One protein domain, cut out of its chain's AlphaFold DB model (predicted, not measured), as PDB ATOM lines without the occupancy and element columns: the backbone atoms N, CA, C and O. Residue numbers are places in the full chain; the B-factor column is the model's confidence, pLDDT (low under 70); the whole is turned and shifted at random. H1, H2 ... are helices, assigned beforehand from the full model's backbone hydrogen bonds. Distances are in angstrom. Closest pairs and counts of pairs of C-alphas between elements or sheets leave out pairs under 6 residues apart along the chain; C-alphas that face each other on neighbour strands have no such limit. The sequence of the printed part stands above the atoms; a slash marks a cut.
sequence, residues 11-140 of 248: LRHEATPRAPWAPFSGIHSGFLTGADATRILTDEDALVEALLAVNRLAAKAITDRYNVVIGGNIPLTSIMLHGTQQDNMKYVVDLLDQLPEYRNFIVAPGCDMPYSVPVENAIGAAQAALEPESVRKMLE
ATOM      1  N   LEU A  11     376.099 314.420 411.484       77.19
ATOM      2  CA  LEU A  11     375.309 313.940 410.338       77.19
ATOM      3  C   LEU A  11     374.829 315.080 409.423       77.19
ATOM      4  O   LEU A  11     374.562 314.848 408.248       77.19
ATOM      5  N   ARG A  12     374.737 316.311 409.942       88.69
ATOM      6  CA  ARG A  12     374.457 317.532 409.169       88.69
ATOM      7  C   ARG A  12     375.718 318.258 408.685       88.69
ATOM      8  O   ARG A  12     375.606 319.356 408.151       88.69
ATOM      9  N   HIS A  13     376.899 317.658 408.846       81.44
ATOM     10  CA  HIS A  13     378.199 318.240 408.491       81.44
ATOM     11  C   HIS A  13     378.516 319.567 409.210       81.44
ATOM     12  O   HIS A  13     379.249 320.410 408.695       81.44
ATOM     13  N   GLU A  14     377.980 319.759 410.416       90.81
ATOM     14  CA  GLU A  14     378.259 320.925 411.257       90.81
ATOM     15  C   GLU A  14     379.585 320.748 412.019       90.81
ATOM     16  O   GLU A  14     380.018 319.629 412.309       90.81
ATOM     17  N   ALA A  15     380.229 321.860 412.388       87.94
ATOM     18  CA  ALA A  15     381.421 321.827 413.233       87.94
ATOM     19  C   ALA A  15     381.064 321.346 414.649       87.94
ATOM     20  O   ALA A  15     380.213 321.933 415.321       87.94
ATOM     21  N   THR A  16     381.738 320.298 415.124       90.62
ATOM     22  CA  THR A  16     381.497 319.715 416.445       90.62
ATOM     23  C   THR A  16     382.678 319.924 417.399       90.62
ATOM     24  O   THR A  16     383.829 319.934 416.967       90.62
ATOM     25  N   PRO A  17     382.436 320.059 418.719       89.19
ATOM     26  CA  PRO A  17     383.493 320.294 419.712       89.19
ATOM     27  C   PRO A  17     384.436 319.094 419.904       89.19
ATOM     28  O   PRO A  17     385.478 319.224 420.538       89.19
ATOM     29  N   ARG A  18     384.053 317.917 419.398       81.62
ATOM     30  CA  ARG A  18     384.861 316.696 419.322       81.62
ATOM     31  C   ARG A  18     384.269 315.756 418.272       81.62
ATOM     32  O   ARG A  18     383.113 315.932 417.876       81.62
ATOM     33  N   ALA A  19     385.020 314.733 417.872       75.56
ATOM     34  CA  ALA A  19     384.488 313.661 417.034       75.56
ATOM     35  C   ALA A  19     383.325 312.940 417.758       75.56
ATOM     36  O   ALA A  19     383.450 312.633 418.956       75.56
ATOM     37  N   PRO A  20     382.181 312.693 417.090       74.44
ATOM     38  CA  PRO A  20     381.152 311.826 417.642       74.44
ATOM     39  C   PRO A  20     381.640 310.377 417.621       74.44
ATOM     40  O   PRO A  20     382.426 309.974 416.769       74.44
ATOM     41  N   TRP A  21     381.129 309.579 418.548       64.19
ATOM     42  CA  TRP A  21     381.330 308.138 418.553       64.19
ATOM     43  C   TRP A  21     379.976 307.482 418.786       64.19
ATOM     44  O   TRP A  21     379.238 307.894 419.685       64.19
ATOM     45  N   ALA A  22     379.645 306.504 417.952       65.19
ATOM     46  CA  ALA A  22     378.470 305.668 418.108       65.19
ATOM     47  C   ALA A  22     378.877 304.214 417.854       65.19
ATOM     48  O   ALA A  22     379.501 303.942 416.824       65.19
ATOM     49  N   PRO A  23     378.545 303.279 418.758       63.97
ATOM     50  CA  PRO A  23     378.746 301.867 418.491       63.97
ATOM     51  C   PRO A  23     377.882 301.463 417.291       63.97
ATOM     52  O   PRO A  23     376.661 301.606 417.307       63.97
ATOM     53  N   PHE A  24     378.533 300.987 416.231       67.19
ATOM     54  CA  PHE A  24     377.866 300.522 415.011       67.19
ATOM     55  C   PHE A  24     377.427 299.043 415.101       67.19
ATOM     56  O   PHE A  24     376.798 298.511 414.190       67.19
ATOM     57  N   SER A  25     377.752 298.367 416.205       71.12
ATOM     58  CA  SER A  25     377.351 296.992 416.506       71.12
ATOM     59  C   SER A  25     376.008 296.926 417.256       71.12
ATOM     60  O   SER A  25     375.491 297.931 417.744       71.12
ATOM     61  N   GLY A  26     375.416 295.729 417.335       74.06
ATOM     62  CA  GLY A  26     374.094 295.511 417.940       74.06
ATOM     63  C   GLY A  26     372.952 295.734 416.945       74.06
ATOM     64  O   GLY A  26     373.101 295.430 415.766       74.06
ATOM     65  N   ILE A  27     371.816 296.285 417.386       78.44
ATOM     66  CA  ILE A  27     370.613 296.490 416.546       78.44
ATOM     67  C   ILE A  27     370.916 297.253 415.245       78.44
ATOM     68  O   ILE A  27     370.360 296.941 414.195       78.44
ATOM     69  N   HIS A  28     371.833 298.224 415.287       77.25
ATOM     70  CA  HIS A  28     372.199 299.023 414.113       77.25
ATOM     71  C   HIS A  28     372.922 298.221 413.023       77.25
ATOM     72  O   HIS A  28     372.865 298.606 411.855       77.25
ATOM     73  N   SER A  29     373.537 297.085 413.372       82.12
ATOM     74  CA  SER A  29     374.218 296.222 412.402       82.12
ATOM     75  C   SER A  29     373.263 295.607 411.376       82.12
ATOM     76  O   SER A  29     373.685 295.337 410.254       82.12
ATOM     77  N   GLY A  30     371.970 295.469 411.703       82.38
ATOM     78  CA  GLY A  30     370.965 294.931 410.781       82.38
ATOM     79  C   GLY A  30     370.815 295.730 409.490       82.38
ATOM     80  O   GLY A  30     370.518 295.157 408.445       82.38
ATOM     81  N   PHE A  31     371.153 297.025 409.504       80.69
ATOM     82  CA  PHE A  31     371.194 297.838 408.288       80.69
ATOM     83  C   PHE A  31     372.115 297.244 407.206       80.69
ATOM     84  O   PHE A  31     371.825 297.372 406.018       80.69
ATOM     85  N   LEU A  32     373.199 296.566 407.597       76.62
ATOM     86  CA  LEU A  32     374.159 295.965 406.666       76.62
ATOM     87  C   LEU A  32     373.609 294.748 405.917       76.62
ATOM     88  O   LEU A  32     374.067 294.455 404.816       76.62
ATOM     89  N   THR A  33     372.658 294.038 406.521       81.62
ATOM     90  CA  THR A  33     372.065 292.798 405.995       81.62
ATOM     91  C   THR A  33     370.601 292.979 405.589       81.62
ATOM     92  O   THR A  33     369.953 292.034 405.146       81.62
ATOM     93  N   GLY A  34     370.060 294.195 405.725       84.50
ATOM     94  CA  GLY A  34     368.644 294.491 405.496       84.50
ATOM     95  C   GLY A  34     367.711 293.956 406.588       84.50
ATOM     96  O   GLY A  34     366.497 293.944 406.393       84.50
ATOM     97  N   ALA A  35     368.252 293.510 407.725       86.75
ATOM     98  CA  ALA A  35     367.474 293.081 408.877       86.75
ATOM     99  C   ALA A  35     367.032 294.290 409.717       86.75
ATOM    100  O   ALA A  35     367.816 295.199 409.999       86.75
ATOM    101  N   ASP A  36     365.766 294.297 410.132       89.69
ATOM    102  CA  ASP A  36     365.254 295.288 411.073       89.69
ATOM    103  C   ASP A  36     365.623 294.948 412.528       89.69
ATOM    104  O   ASP A  36     366.201 293.901 412.834       89.69
ATOM    105  N   ALA A  37     365.297 295.861 413.445       86.00
ATOM    106  CA  ALA A  37     365.625 295.707 414.857       86.00
ATOM    107  C   ALA A  37     364.982 294.468 415.489       86.00
ATOM    108  O   ALA A  37     365.613 293.822 416.323       86.00
ATOM    109  N   THR A  38     363.751 294.132 415.095       89.94
ATOM    110  CA  THR A  38     363.044 292.965 415.621       89.94
ATOM    111  C   THR A  38     363.776 291.700 415.220       89.94
ATOM    112  O   THR A  38     364.152 290.927 416.094       89.94
ATOM    113  N   ARG A  39     364.081 291.538 413.930       88.94
ATOM    114  CA  ARG A  39     364.807 290.371 413.435       88.94
ATOM    115  C   ARG A  39     366.186 290.252 414.080       88.94
ATOM    116  O   ARG A  39     366.538 289.171 414.522       88.94
ATOM    117  N   ILE A  40     366.931 291.349 414.225       90.69
ATOM    118  CA  ILE A  40     368.237 291.317 414.907       90.69
ATOM    119  C   ILE A  40     368.130 290.885 416.376       90.69
ATOM    120  O   ILE A  40     369.047 290.252 416.892       90.69
ATOM    121  N   LEU A  41     367.039 291.224 417.064       86.00
ATOM    122  CA  LEU A  41     366.850 290.887 418.476       86.00
ATOM    123  C   LEU A  41     366.279 289.486 418.709       86.00
ATOM    124  O   LEU A  41     366.446 288.955 419.804       86.00
ATOM    125  N   THR A  42     365.595 288.905 417.724       87.00
ATOM    126  CA  THR A  42     364.871 287.636 417.893       87.00
ATOM    127  C   THR A  42     365.425 286.484 417.061       87.00
ATOM    128  O   THR A  42     365.041 285.344 417.299       87.00
ATOM    129  N   ASP A  43     366.283 286.757 416.077       88.06
ATOM    130  CA  ASP A  43     366.882 285.761 415.186       88.06
ATOM    131  C   ASP A  43     368.407 285.755 415.371       88.06
ATOM    132  O   ASP A  43     369.132 286.687 415.009       88.06
ATOM    133  N   GLU A  44     368.877 284.671 415.976       87.00
ATOM    134  CA  GLU A  44     370.273 284.440 416.321       87.00
ATOM    135  C   GLU A  44     371.197 284.437 415.091       87.00
ATOM    136  O   GLU A  44     372.314 284.965 415.160       87.00
ATOM    137  N   ASP A  45     370.751 283.871 413.970       87.44
ATOM    138  CA  ASP A  45     371.546 283.792 412.746       87.44
ATOM    139  C   ASP A  45     371.607 285.155 412.058       87.44
ATOM    140  O   ASP A  45     372.684 285.574 411.627       87.44
ATOM    141  N   ALA A  46     370.496 285.897 412.048       86.19
ATOM    142  CA  ALA A  46     370.468 287.265 411.533       86.19
ATOM    143  C   ALA A  46     371.397 288.197 412.329       86.19
ATOM    144  O   ALA A  46     372.102 289.022 411.738       86.19
ATOM    145  N   LEU A  47     371.450 288.046 413.659       85.56
ATOM    146  CA  LEU A  47     372.390 288.777 414.508       85.56
ATOM    147  C   LEU A  47     373.844 288.427 414.166       85.56
ATOM    148  O   LEU A  47     374.672 289.326 414.010       85.56
ATOM    149  N   VAL A  48     374.172 287.138 414.030       82.06
ATOM    150  CA  VAL A  48     375.533 286.706 413.673       82.06
ATOM    151  C   VAL A  48     375.924 287.213 412.287       82.06
ATOM    152  O   VAL A  48     377.024 287.738 412.126       82.06
ATOM    153  N   GLU A  49     375.041 287.104 411.298       81.25
ATOM    154  CA  GLU A  49     375.275 287.594 409.940       81.25
ATOM    155  C   GLU A  49     375.563 289.100 409.935       81.25
ATOM    156  O   GLU A  49     376.556 289.543 409.349       81.25
ATOM    157  N   ALA A  50     374.753 289.883 410.651       81.94
ATOM    158  CA  ALA A  50     374.911 291.328 410.756       81.94
ATOM    159  C   ALA A  50     376.214 291.725 411.468       81.94
ATOM    160  O   ALA A  50     376.942 292.603 410.998       81.94
ATOM    161  N   LEU A  51     376.576 291.039 412.554       79.12
ATOM    162  CA  LEU A  51     377.841 291.273 413.258       79.12
ATOM    163  C   LEU A  51     379.059 290.851 412.422       79.12
ATOM    164  O   LEU A  51     380.082 291.538 412.429       79.12
ATOM    165  N   LEU A  52     378.960 289.766 411.649       74.50
ATOM    166  CA  LEU A  52     380.004 289.374 410.701       74.50
ATOM    167  C   LEU A  52     380.126 290.380 409.551       74.50
ATOM    168  O   LEU A  52     381.242 290.644 409.108       74.50
ATOM    169  N   ALA A  53     379.026 290.979 409.094       70.69
ATOM    170  CA  ALA A  53     379.065 292.061 408.115       70.69
ATOM    171  C   ALA A  53     379.784 293.303 408.670       70.69
ATOM    172  O   ALA A  53     380.598 293.896 407.962       70.69
ATOM    173  N   VAL A  54     379.580 293.645 409.951       72.81
ATOM    174  CA  VAL A  54     380.375 294.685 410.634       72.81
ATOM    175  C   VAL A  54     381.864 294.310 410.634       72.81
ATOM    176  O   VAL A  54     382.708 295.156 410.343       72.81
ATOM    177  N   ASN A  55     382.184 293.040 410.897       72.00
ATOM    178  CA  ASN A  55     383.557 292.537 410.991       72.00
ATOM    179  C   ASN A  55     384.301 292.461 409.636       72.00
ATOM    180  O   ASN A  55     385.515 292.614 409.589       72.00
ATOM    181  N   ARG A  56     383.602 292.237 408.516       61.94
ATOM    182  CA  ARG A  56     384.191 291.967 407.181       61.94
ATOM    183  C   ARG A  56     384.673 293.203 406.409       61.94
ATOM    184  O   ARG A  56     384.642 293.193 405.184       61.94
ATOM    185  N   LEU A  57     385.050 294.295 407.074       63.34
ATOM    186  CA  LEU A  57     385.398 295.575 406.428       63.34
ATOM    187  C   LEU A  57     384.280 296.229 405.591       63.34
ATOM    188  O   LEU A  57     384.461 297.342 405.098       63.34
ATOM    189  N   ALA A  58     383.097 295.614 405.476       68.94
ATOM    190  CA  ALA A  58     381.951 296.234 404.814       68.94
ATOM    191  C   ALA A  58     381.566 297.541 405.522       68.94
ATOM    192  O   ALA A  58     381.241 298.531 404.868       68.94
ATOM    193  N   ALA A  59     381.708 297.582 406.851       74.06
ATOM    194  CA  ALA A  59     381.552 298.804 407.629       74.06
ATOM    195  C   ALA A  59     382.549 299.902 407.209       74.06
ATOM    196  O   ALA A  59     382.145 301.057 407.087       74.06
ATOM    197  N   LYS A  60     383.813 299.567 406.907       79.56
ATOM    198  CA  LYS A  60     384.797 300.530 406.382       79.56
ATOM    199  C   LYS A  60     384.375 301.061 405.013       79.56
ATOM    200  O   LYS A  60     384.245 302.266 404.843       79.56
ATOM    201  N   ALA A  61     384.036 300.174 404.079       80.44
ATOM    202  CA  ALA A  61     383.585 300.574 402.744       80.44
ATOM    203  C   ALA A  61     382.322 301.457 402.773       80.44
ATOM    204  O   ALA A  61     382.159 302.343 401.935       80.44
ATOM    205  N   ILE A  62     381.413 301.227 403.724       77.06
ATOM    206  CA  ILE A  62     380.212 302.051 403.913       77.06
ATOM    207  C   ILE A  62     380.572 303.396 404.534       77.06
ATOM    208  O   ILE A  62     380.157 304.427 404.013       77.06
ATOM    209  N   THR A  63     381.347 303.403 405.619       78.44
ATOM    210  CA  THR A  63     381.735 304.639 406.319       78.44
ATOM    211  C   THR A  63     382.573 305.563 405.433       78.44
ATOM    212  O   THR A  63     382.345 306.774 405.448       78.44
ATOM    213  N   ASP A  64     383.415 305.017 404.555       83.62
ATOM    214  CA  ASP A  64     384.172 305.787 403.562       83.62
ATOM    215  C   ASP A  64     383.276 306.562 402.588       83.62
ATOM    216  O   ASP A  64     383.537 307.739 402.330       83.62
ATOM    217  N   ARG A  65     382.179 305.957 402.101       81.44
ATOM    218  CA  ARG A  65     381.217 306.623 401.192       81.44
ATOM    219  C   ARG A  65     380.611 307.886 401.799       81.44
ATOM    220  O   ARG A  65     380.257 308.802 401.063       81.44
ATOM    221  N   TYR A  66     380.493 307.923 403.123       78.56
ATOM    222  CA  TYR A  66     379.905 309.035 403.868       78.56
ATOM    223  C   TYR A  66     380.949 309.897 404.590       78.56
ATOM    224  O   TYR A  66     380.576 310.796 405.340       78.56
ATOM    225  N   ASN A  67     382.249 309.652 404.367       79.81
ATOM    226  CA  ASN A  67     383.347 310.335 405.054       79.81
ATOM    227  C   ASN A  67     383.229 310.269 406.594       79.81
ATOM    228  O   ASN A  67     383.451 311.257 407.295       79.81
ATOM    229  N   VAL A  68     382.856 309.097 407.110       78.62
ATOM    230  CA  VAL A  68     382.717 308.809 408.542       78.62
ATOM    231  C   VAL A  68     383.940 308.036 409.024       78.62
ATOM    232  O   VAL A  68     384.413 307.132 408.344       78.62
ATOM    233  N   VAL A  69     384.444 308.387 410.207       80.88
ATOM    234  CA  VAL A  69     385.557 307.677 410.849       80.88
ATOM    235  C   VAL A  69     385.049 306.415 411.539       80.88
ATOM    236  O   VAL A  69     384.050 306.461 412.258       80.88
ATOM    237  N   ILE A  70     385.760 305.303 411.361       82.00
ATOM    238  CA  ILE A  70     385.512 304.036 412.051       82.00
ATOM    239  C   ILE A  70     386.757 303.605 412.828       82.00
ATOM    240  O   ILE A  70     387.884 303.854 412.403       82.00
ATOM    241  N   GLY A  71     386.554 302.958 413.975       85.19
ATOM    242  CA  GLY A  71     387.638 302.402 414.777       85.19
ATOM    243  C   GLY A  71     387.333 300.996 415.273       85.19
ATOM    244  O   GLY A  71     386.168 300.624 415.415       85.19
ATOM    245  N   GLY A  72     388.388 300.222 415.509       82.62
ATOM    246  CA  GLY A  72     388.313 298.816 415.906       82.62
ATOM    247  C   GLY A  72     389.290 297.949 415.101       82.62
ATOM    248  O   GLY A  72     390.025 298.454 414.263       82.62
ATOM    249  N   ASN A  73     389.348 296.635 415.299       83.00
ATOM    250  CA  ASN A  73     388.630 295.854 416.306       83.00
ATOM    251  C   ASN A  73     389.585 294.840 416.962       83.00
ATOM    252  O   ASN A  73     389.374 293.633 416.855       83.00
ATOM    253  N   ILE A  74     390.670 295.316 417.594       89.94
ATOM    254  CA  ILE A  74     391.648 294.423 418.244       89.94
ATOM    255  C   ILE A  74     390.932 293.607 419.342       89.94
ATOM    256  O   ILE A  74     390.324 294.203 420.241       89.94
ATOM    257  N   PRO A  75     390.993 292.259 419.308       86.62
ATOM    258  CA  PRO A  75     390.358 291.413 420.306       86.62
ATOM    259  C   PRO A  75     390.971 291.606 421.693       86.62
ATOM    260  O   PRO A  75     392.158 291.367 421.915       86.62
ATOM    261  N   LEU A  76     390.134 291.975 422.659       87.44
ATOM    262  CA  LEU A  76     390.582 292.294 424.012       87.44
ATOM    263  C   LEU A  76     391.155 291.088 424.760       87.44
ATOM    264  O   LEU A  76     392.216 291.183 425.361       87.44
ATOM    265  N   THR A  77     390.477 289.943 424.737       81.06
ATOM    266  CA  THR A  77     390.882 288.804 425.574       81.06
ATOM    267  C   THR A  77     391.989 287.977 424.929       81.06
ATOM    268  O   THR A  77     393.027 287.740 425.540       81.06
ATOM    269  N   SER A  78     391.786 287.536 423.687       83.19
ATOM    270  CA  SER A  78     392.709 286.610 423.024       83.19
ATOM    271  C   SER A  78     394.014 287.265 422.581       83.19
ATOM    272  O   SER A  78     395.040 286.597 422.608       83.19
ATOM    273  N   ILE A  79     393.977 288.543 422.189       90.94
ATOM    274  CA  ILE A  79     395.148 289.266 421.681       90.94
ATOM    275  C   ILE A  79     395.688 290.216 422.749       90.94
ATOM    276  O   ILE A  79     396.823 290.048 423.186       90.94
ATOM    277  N   MET A  80     394.887 291.162 423.246       92.31
ATOM    278  CA  MET A  80     395.416 292.170 424.175       92.31
ATOM    279  C   MET A  80     395.743 291.626 425.569       92.31
ATOM    280  O   MET A  80     396.789 291.960 426.110       92.31
ATOM    281  N   LEU A  81     394.885 290.794 426.164       90.56
ATOM    282  CA  LEU A  81     395.076 290.307 427.535       90.56
ATOM    283  C   LEU A  81     395.985 289.073 427.610       90.56
ATOM    284  O   LEU A  81     396.815 288.972 428.511       90.56
ATOM    285  N   HIS A  82     395.808 288.112 426.702       88.44
ATOM    286  CA  HIS A  82     396.517 286.828 426.763       88.44
ATOM    287  C   HIS A  82     397.528 286.597 425.646       88.44
ATOM    288  O   HIS A  82     398.308 285.648 425.754       88.44
ATOM    289  N   GLY A  83     397.524 287.434 424.612       87.75
ATOM    290  CA  GLY A  83     398.564 287.419 423.597       87.75
ATOM    291  C   GLY A  83     399.863 288.025 424.118       87.75
ATOM    292  O   GLY A  83     399.938 288.606 425.203       87.75
ATOM    293  N   THR A  84     400.899 287.879 423.315       89.00
ATOM    294  CA  THR A  84     402.189 288.535 423.495       89.00
ATOM    295  C   THR A  84     402.219 289.885 422.782       89.00
ATOM    296  O   THR A  84     401.344 290.216 421.972       89.00
ATOM    297  N   GLN A  85     403.280 290.656 423.016       88.12
ATOM    298  CA  GLN A  85     403.519 291.895 422.282       88.12
ATOM    299  C   GLN A  85     403.558 291.651 420.764       88.12
ATOM    300  O   GLN A  85     402.977 292.421 420.001       88.12
ATOM    301  N   GLN A  86     404.182 290.550 420.331       84.69
ATOM    302  CA  GLN A  86     404.269 290.163 418.922       84.69
ATOM    303  C   GLN A  86     402.910 289.733 418.352       84.69
ATOM    304  O   GLN A  86     402.617 290.073 417.210       84.69
ATOM    305  N   ASP A  87     402.042 289.084 419.138       94.00
ATOM    306  CA  ASP A  87     400.662 288.778 418.718       94.00
ATOM    307  C   ASP A  87     399.850 290.052 418.461       94.00
ATOM    308  O   ASP A  87     399.117 290.139 417.477       94.00
ATOM    309  N   ASN A  88     400.001 291.061 419.325       95.38
ATOM    310  CA  ASN A  88     399.333 292.355 419.168       95.38
ATOM    311  C   ASN A  88     399.835 293.091 417.925       95.38
ATOM    312  O   ASN A  88     399.034 293.581 417.130       95.38
ATOM    313  N   MET A  89     401.156 293.122 417.733       92.31
ATOM    314  CA  MET A  89     401.769 293.699 416.541       92.31
ATOM    315  C   MET A  89     401.288 292.998 415.267       92.31
ATOM    316  O   MET A  89     400.849 293.660 414.328       92.31
ATOM    317  N   LYS A  90     401.321 291.660 415.260       93.50
ATOM    318  CA  LYS A  90     400.891 290.842 414.127       93.50
ATOM    319  C   LYS A  90     399.430 291.085 413.789       93.50
ATOM    320  O   LYS A  90     399.119 291.322 412.630       93.50
ATOM    321  N   TYR A  91     398.550 291.080 414.789       94.25
ATOM    322  CA  TYR A  91     397.128 291.307 414.560       94.25
ATOM    323  C   TYR A  91     396.861 292.678 413.932       94.25
ATOM    324  O   TYR A  91     396.051 292.786 413.017       94.25
ATOM    325  N   VAL A  92     397.542 293.729 414.403       94.50
ATOM    326  CA  VAL A  92     397.391 295.076 413.836       94.50
ATOM    327  C   VAL A  92     397.897 295.134 412.397       94.50
ATOM    328  O   VAL A  92     397.190 295.676 411.553       94.50
ATOM    329  N   VAL A  93     399.060 294.553 412.088       93.88
ATOM    330  CA  VAL A  93     399.563 294.488 410.702       93.88
ATOM    331  C   VAL A  93     398.592 293.719 409.808       93.88
ATOM    332  O   VAL A  93     398.178 294.242 408.780       93.88
ATOM    333  N   ASP A  94     398.150 292.534 410.235       92.06
ATOM    334  CA  ASP A  94     397.199 291.711 409.482       92.06
ATOM    335  C   ASP A  94     395.855 292.436 409.270       92.06
ATOM    336  O   ASP A  94     395.193 292.241 408.253       92.06
ATOM    337  N   LEU A  95     395.417 293.258 410.231       89.81
ATOM    338  CA  LEU A  95     394.212 294.082 410.118       89.81
ATOM    339  C   LEU A  95     394.397 295.207 409.096       89.81
ATOM    340  O   LEU A  95     393.505 295.440 408.282       89.81
ATOM    341  N   LEU A  96     395.541 295.894 409.132       91.62
ATOM    342  CA  LEU A  96     395.874 296.949 408.175       91.62
ATOM    343  C   LEU A  96     396.001 296.393 406.751       91.62
ATOM    344  O   LEU A  96     395.494 297.016 405.824       91.62
ATOM    345  N   ASP A  97     396.567 295.197 406.582       90.69
ATOM    346  CA  ASP A  97     396.733 294.536 405.278       90.69
ATOM    347  C   ASP A  97     395.403 294.188 404.594       90.69
ATOM    348  O   ASP A  97     395.343 294.027 403.375       90.69
ATOM    349  N   GLN A  98     394.315 294.092 405.359       87.06
ATOM    350  CA  GLN A  98     392.985 293.869 404.794       87.06
ATOM    351  C   GLN A  98     392.357 295.167 404.254       87.06
ATOM    352  O   GLN A  98     391.381 295.107 403.502       87.06
ATOM    353  N   LEU A  99     392.881 296.341 404.620       85.75
ATOM    354  CA  LEU A  99     392.329 297.634 404.228       85.75
ATOM    355  C   LEU A  99     392.929 298.122 402.901       85.75
ATOM    356  O   LEU A  99     394.148 298.173 402.763       85.75
ATOM    357  N   PRO A 100     392.105 298.583 401.939       83.44
ATOM    358  CA  PRO A 100     392.617 299.169 400.701       83.44
ATOM    359  C   PRO A 100     393.296 300.532 400.927       83.44
ATOM    360  O   PRO A 100     394.193 300.909 400.179       83.44
ATOM    361  N   GLU A 101     392.861 301.276 401.950       85.19
ATOM    362  CA  GLU A 101     393.457 302.533 402.404       85.19
ATOM    363  C   GLU A 101     393.130 302.789 403.886       85.19
ATOM    364  O   GLU A 101     392.126 302.302 404.416       85.19
ATOM    365  N   TYR A 102     393.946 303.609 404.552       88.19
ATOM    366  CA  TYR A 102     393.817 303.878 405.995       88.19
ATOM    367  C   TYR A 102     393.017 305.138 406.333       88.19
ATOM    368  O   TYR A 102     392.803 305.438 407.509       88.19
ATOM    369  N   ARG A 103     392.568 305.907 405.333       88.44
ATOM    370  CA  ARG A 103     391.770 307.116 405.574       88.44
ATOM    371  C   ARG A 103     390.558 306.778 406.444       88.44
ATOM    372  O   ARG A 103     389.905 305.766 406.216       88.44
ATOM    373  N   ASN A 104     390.244 307.639 407.417       87.69
ATOM    374  CA  ASN A 104     389.092 307.484 408.313       87.69
ATOM    375  C   ASN A 104     389.085 306.173 409.128       87.69
ATOM    376  O   ASN A 104     388.029 305.748 409.594       87.69
ATOM    377  N   PHE A 105     390.245 305.542 409.330       89.12
ATOM    378  CA  PHE A 105     390.389 304.354 410.166       89.12
ATOM    379  C   PHE A 105     391.202 304.652 411.428       89.12
ATOM    380  O   PHE A 105     392.260 305.274 411.361       89.12
ATOM    381  N   ILE A 106     390.718 304.183 412.576       90.94
ATOM    382  CA  ILE A 106     391.434 304.228 413.853       90.94
ATOM    383  C   ILE A 106     391.681 302.793 414.319       90.94
ATOM    384  O   ILE A 106     390.743 302.065 414.647       90.94
ATOM    385  N   VAL A 107     392.951 302.397 414.415       91.19
ATOM    386  CA  VAL A 107     393.321 301.144 415.084       91.19
ATOM    387  C   VAL A 107     392.960 301.274 416.564       91.19
ATOM    388  O   VAL A 107     393.516 302.108 417.276       91.19
ATOM    389  N   ALA A 108     392.003 300.471 417.019       90.44
ATOM    390  CA  ALA A 108     391.503 300.507 418.388       90.44
ATOM    391  C   ALA A 108     391.055 299.110 418.850       90.44
ATOM    392  O   ALA A 108     390.717 298.259 418.013       90.44
ATOM    393  N   PRO A 109     391.024 298.851 420.168       88.00
ATOM    394  CA  PRO A 109     390.348 297.677 420.700       88.00
ATOM    395  C   PRO A 109     388.843 297.723 420.416       88.00
ATOM    396  O   PRO A 109     388.262 298.786 420.200       88.00
ATOM    397  N   GLY A 110     388.200 296.555 420.437       79.50
ATOM    398  CA  GLY A 110     386.751 296.449 420.226       79.50
ATOM    399  C   GLY A 110     385.876 297.039 421.339       79.50
ATOM    400  O   GLY A 110     384.683 297.245 421.133       79.50
ATOM    401  N   CYS A 111     386.450 297.275 422.519       78.44
ATOM    402  CA  CYS A 111     385.801 297.871 423.689       78.44
ATOM    403  C   CYS A 111     386.884 298.410 424.648       78.44
ATOM    404  O   CYS A 111     388.061 298.472 424.285       78.44
ATOM    405  N   ASP A 112     386.503 298.752 425.876       78.19
ATOM    406  CA  ASP A 112     387.430 299.156 426.931       78.19
ATOM    407  C   ASP A 112     388.428 298.039 427.273       78.19
ATOM    408  O   ASP A 112     388.069 296.866 427.407       78.19
ATOM    409  N   MET A 113     389.703 298.407 427.420       83.06
ATOM    410  CA  MET A 113     390.759 297.450 427.750       83.06
ATOM    411  C   MET A 113     390.608 296.931 429.189       83.06
ATOM    412  O   MET A 113     390.459 297.739 430.108       83.06
ATOM    413  N   PRO A 114     390.720 295.608 429.428       83.38
ATOM    414  CA  PRO A 114     390.854 295.076 430.780       83.38
ATOM    415  C   PRO A 114     392.054 295.694 431.514       83.38
ATOM    416  O   PRO A 114     393.130 295.837 430.936       83.38
ATOM    417  N   TYR A 115     391.906 295.990 432.809       82.25
ATOM    418  CA  TYR A 115     392.977 296.584 433.630       82.25
ATOM    419  C   TYR A 115     394.270 295.761 433.667       82.25
ATOM    420  O   TYR A 115     395.345 296.300 433.905       82.25
ATOM    421  N   SER A 116     394.160 294.451 433.455       88.25
ATOM    422  CA  SER A 116     395.260 293.491 433.476       88.25
ATOM    423  C   SER A 116     395.939 293.287 432.116       88.25
ATOM    424  O   SER A 116     396.806 292.423 432.012       88.25
ATOM    425  N   VAL A 117     395.575 294.053 431.078       89.69
ATOM    426  CA  VAL A 117     396.294 294.047 429.795       89.69
ATOM    427  C   VAL A 117     397.763 294.434 430.028       89.69
ATOM    428  O   VAL A 117     398.020 295.512 430.570       89.69
ATOM    429  N   PRO A 118     398.735 293.594 429.618       90.69
ATOM    430  CA  PRO A 118     400.148 293.938 429.718       90.69
ATOM    431  C   PRO A 118     400.483 295.196 428.909       90.69
ATOM    432  O   PRO A 118     400.020 295.375 427.780       90.69
ATOM    433  N   VAL A 119     401.307 296.080 429.472       91.81
ATOM    434  CA  VAL A 119     401.636 297.377 428.854       91.81
ATOM    435  C   VAL A 119     402.356 297.184 427.516       91.81
ATOM    436  O   VAL A 119     402.091 297.903 426.553       91.81
ATOM    437  N   GLU A 120     403.218 296.175 427.420       87.50
ATOM    438  CA  GLU A 120     403.940 295.795 426.208       87.50
ATOM    439  C   GLU A 120     403.010 295.451 425.039       87.50
ATOM    440  O   GLU A 120     403.355 295.737 423.891       87.50
ATOM    441  N   ASN A 121     401.813 294.920 425.312       94.88
ATOM    442  CA  ASN A 121     400.826 294.578 424.289       94.88
ATOM    443  C   ASN A 121     400.217 295.840 423.671       94.88
ATOM    444  O   ASN A 121     400.119 295.941 422.447       94.88
ATOM    445  N   ALA A 122     399.895 296.840 424.498       93.38
ATOM    446  CA  ALA A 122     399.451 298.150 424.021       93.38
ATOM    447  C   ALA A 122     400.563 298.882 423.246       93.38
ATOM    448  O   ALA A 122     400.295 299.455 422.190       93.38
ATOM    449  N   ILE A 123     401.814 298.809 423.721       87.69
ATOM    450  CA  ILE A 123     402.986 299.342 423.003       87.69
ATOM    451  C   ILE A 123     403.135 298.656 421.640       87.69
ATOM    452  O   ILE A 123     403.339 299.335 420.638       87.69
ATOM    453  N   GLY A 124     402.997 297.330 421.586       89.06
ATOM    454  CA  GLY A 124     403.107 296.570 420.345       89.06
ATOM    455  C   GLY A 124     402.034 296.944 419.328       89.06
ATOM    456  O   GLY A 124     402.355 297.209 418.170       89.06
ATOM    457  N   ALA A 125     400.777 297.047 419.764       96.06
ATOM    458  CA  ALA A 125     399.690 297.512 418.909       96.06
ATOM    459  C   ALA A 125     399.941 298.938 418.377       96.06
ATOM    460  O   ALA A 125     399.751 299.195 417.188       96.06
ATOM    461  N   ALA A 126     400.416 299.853 419.231       93.81
ATOM    462  CA  ALA A 126     400.731 301.226 418.837       93.81
ATOM    463  C   ALA A 126     401.902 301.296 417.842       93.81
ATOM    464  O   ALA A 126     401.804 301.990 416.832       93.81
ATOM    465  N   GLN A 127     402.983 300.550 418.084       87.25
ATOM    466  CA  GLN A 127     404.131 300.492 417.179       87.25
ATOM    467  C   GLN A 127     403.729 299.933 415.809       87.25
ATOM    468  O   GLN A 127     404.116 300.490 414.788       87.25
ATOM    469  N   ALA A 128     402.907 298.882 415.773       93.75
ATOM    470  CA  ALA A 128     402.390 298.320 414.527       93.75
ATOM    471  C   ALA A 128     401.502 299.300 413.749       93.75
ATOM    472  O   ALA A 128     401.561 299.336 412.524       93.75
ATOM    473  N   ALA A 129     400.712 300.121 414.447       94.25
ATOM    474  CA  ALA A 129     399.883 301.143 413.813       94.25
ATOM    475  C   ALA A 129     400.705 302.322 413.256       94.25
ATOM    476  O   ALA A 129     400.346 302.882 412.223       94.25
ATOM    477  N   LEU A 130     401.794 302.706 413.933       92.38
ATOM    478  CA  LEU A 130     402.648 303.838 413.546       92.38
ATOM    479  C   LEU A 130     403.705 303.460 412.499       92.38
ATOM    480  O   LEU A 130     404.022 304.266 411.625       92.38
ATOM    481  N   GLU A 131     404.245 302.243 412.577       91.19
ATOM    482  CA  GLU A 131     405.364 301.764 411.761       91.19
ATOM    483  C   GLU A 131     405.067 300.399 411.098       91.19
ATOM    484  O   GLU A 131     405.851 299.453 411.245       91.19
ATOM    485  N   PRO A 132     403.960 300.258 410.339       90.06
ATOM    486  CA  PRO A 132     403.483 298.959 409.860       90.06
ATOM    487  C   PRO A 132     404.501 298.221 408.985       90.06
ATOM    488  O   PRO A 132     404.682 297.020 409.148       90.06
ATOM    489  N   GLU A 133     405.233 298.924 408.113       90.38
ATOM    490  CA  GLU A 133     406.256 298.312 407.248       90.38
ATOM    491  C   GLU A 133     407.434 297.728 408.041       90.38
ATOM    492  O   GLU A 133     407.901 296.620 407.769       90.38
ATOM    493  N   SER A 134     407.900 298.467 409.054       81.50
ATOM    494  CA  SER A 134     408.997 298.045 409.931       81.50
ATOM    495  C   SER A 134     408.587 296.821 410.748       81.50
ATOM    496  O   SER A 134     409.302 295.818 410.803       81.50
ATOM    497  N   VAL A 135     407.384 296.872 411.323       81.62
ATOM    498  CA  VAL A 135     406.831 295.785 412.129       81.62
ATOM    499  C   VAL A 135     406.529 294.551 411.278       81.62
ATOM    500  O   VAL A 135     406.823 293.440 411.716       81.62
ATOM    501  N   ARG A 136     406.044 294.709 410.038       84.44
ATOM    502  CA  ARG A 136     405.839 293.589 409.107       84.44
ATOM    503  C   ARG A 136     407.142 292.837 408.856       84.44
ATOM    504  O   ARG A 136     407.175 291.619 409.002       84.44
ATOM    505  N   LYS A 137     408.229 293.566 408.588       81.25
ATOM    506  CA  LYS A 137     409.565 292.982 408.415       81.25
ATOM    507  C   LYS A 137     410.061 292.272 409.679       81.25
ATOM    508  O   LYS A 137     410.645 291.196 409.605       81.25
ATOM    509  N   MET A 138     409.816 292.856 410.852       72.50
ATOM    510  CA  MET A 138     410.184 292.259 412.141       72.50
ATOM    511  C   MET A 138     409.451 290.933 412.413       72.50
ATOM    512  O   MET A 138     409.989 290.066 413.099       72.50
ATOM    513  N   LEU A 139     408.240 290.769 411.873       81.50
ATOM    514  CA  LEU A 139     407.362 289.622 412.116       81.50
ATOM    515  C   LEU A 139     407.372 288.561 411.005       81.50
ATOM    516  O   LEU A 139     406.626 287.593 411.122       81.50
ATOM    517  N   GLU A 140     408.207 288.683 409.965       77.44
ATOM    518  CA  GLU A 140     408.202 287.783 408.789       77.44
ATOM    519  C   GLU A 140     408.235 286.283 409.137       77.44
ATOM    520  O   GLU A 140     407.623 285.474 408.445       77.44
TER     521      GLU A 140
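AT A GLANCE: This is residues 11 to 140 of the 248 residues of the protein "Thioredoxin-like_fold domain-containing protein" of Gemmiger sp. An50 (UniProt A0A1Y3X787). Two lobes of helices lie side by side: in one, H6 and H7 run side by side with H5 and H8 packed on H6, and in the other H2 and H3 pack on H1, with H4 set a little off from that group. A stretch of the long link between H6 and H7 pairs briefly with the link between H4 and H5, residues 105 to 106 with 70 to 71, and residues 12 to 18 stick out from the rest. The printed part has 130 residues, with eight named helices, H1 to H8 in order along the chain, and no named strand; the class is all helix. The whole is compact, with a radius of gyration of the C-alphas of 16.3 A and spans of 45 by 37 by 28 A.

IN THESE COORDINATES: The longest helix, H6, holds residues 85 to 97 and measures 18.5 A, from C-alpha 85 at (403.519, 291.895, 422.282) to C-alpha 97 at (396.733, 294.536, 405.278). H7 is residues 119 to 130, 16.6 A; H5 is 76 to 81 and H8 is 132 to 138. H3 is residues 44 to 55, 16.4 A; H1 is 26 to 32, H2 is 37 to 42 and H4 is 58 to 65. H1 begins with C-alpha 26 at (374.094, 295.511, 417.940).

HOW THE PARTS SIT: H6 and H7 touch, closest at the C-alphas of Gln 85 and Asn 121, 4.3 A, at a shallow tilt of 27 degrees, the same way. H8 touches H6 at residues 89 to 93 alone, with the C-alphas of Val 93 and Pro 132 closest at 6.0 A. H5 touches H6 at residues 87 to 91 alone, with the C-alphas of Ile 79 and Asn 88 closest at 5.8 A. H1 touches H3, closest at the C-alphas of Ser 29 and Ala 50, 5.2 A, only just about perpendicular at 73 degrees. H1 touches H2, closest at the C-alphas of Ile 27 and Ala 37, 5.3 A. H4 is close to H3 but not clearly touching it, the C-alphas of Ala 53 and Ala 59 being 7.2 A apart. Each of H1 to H4 is apart from each of H5 to H8. Every O i to N i+4 pair is within hydrogen-bond range in H2, H3, H6, H7 and H8; H4 has 3 of 4, H5 1 of 2, and H1 0 of 3 with 4 of 4 O i to N i+3 pairs.

THE WHOLE: The C-alphas farthest apart, of Thr 38 and Met 138, are 47.3 A apart. The printed part has no cut, and the link from H6 to H7 is long, with 21 residues. The mean pLDDT of the printed part is 84.2; residues 21 to 24 and 56 to 58 are under 70.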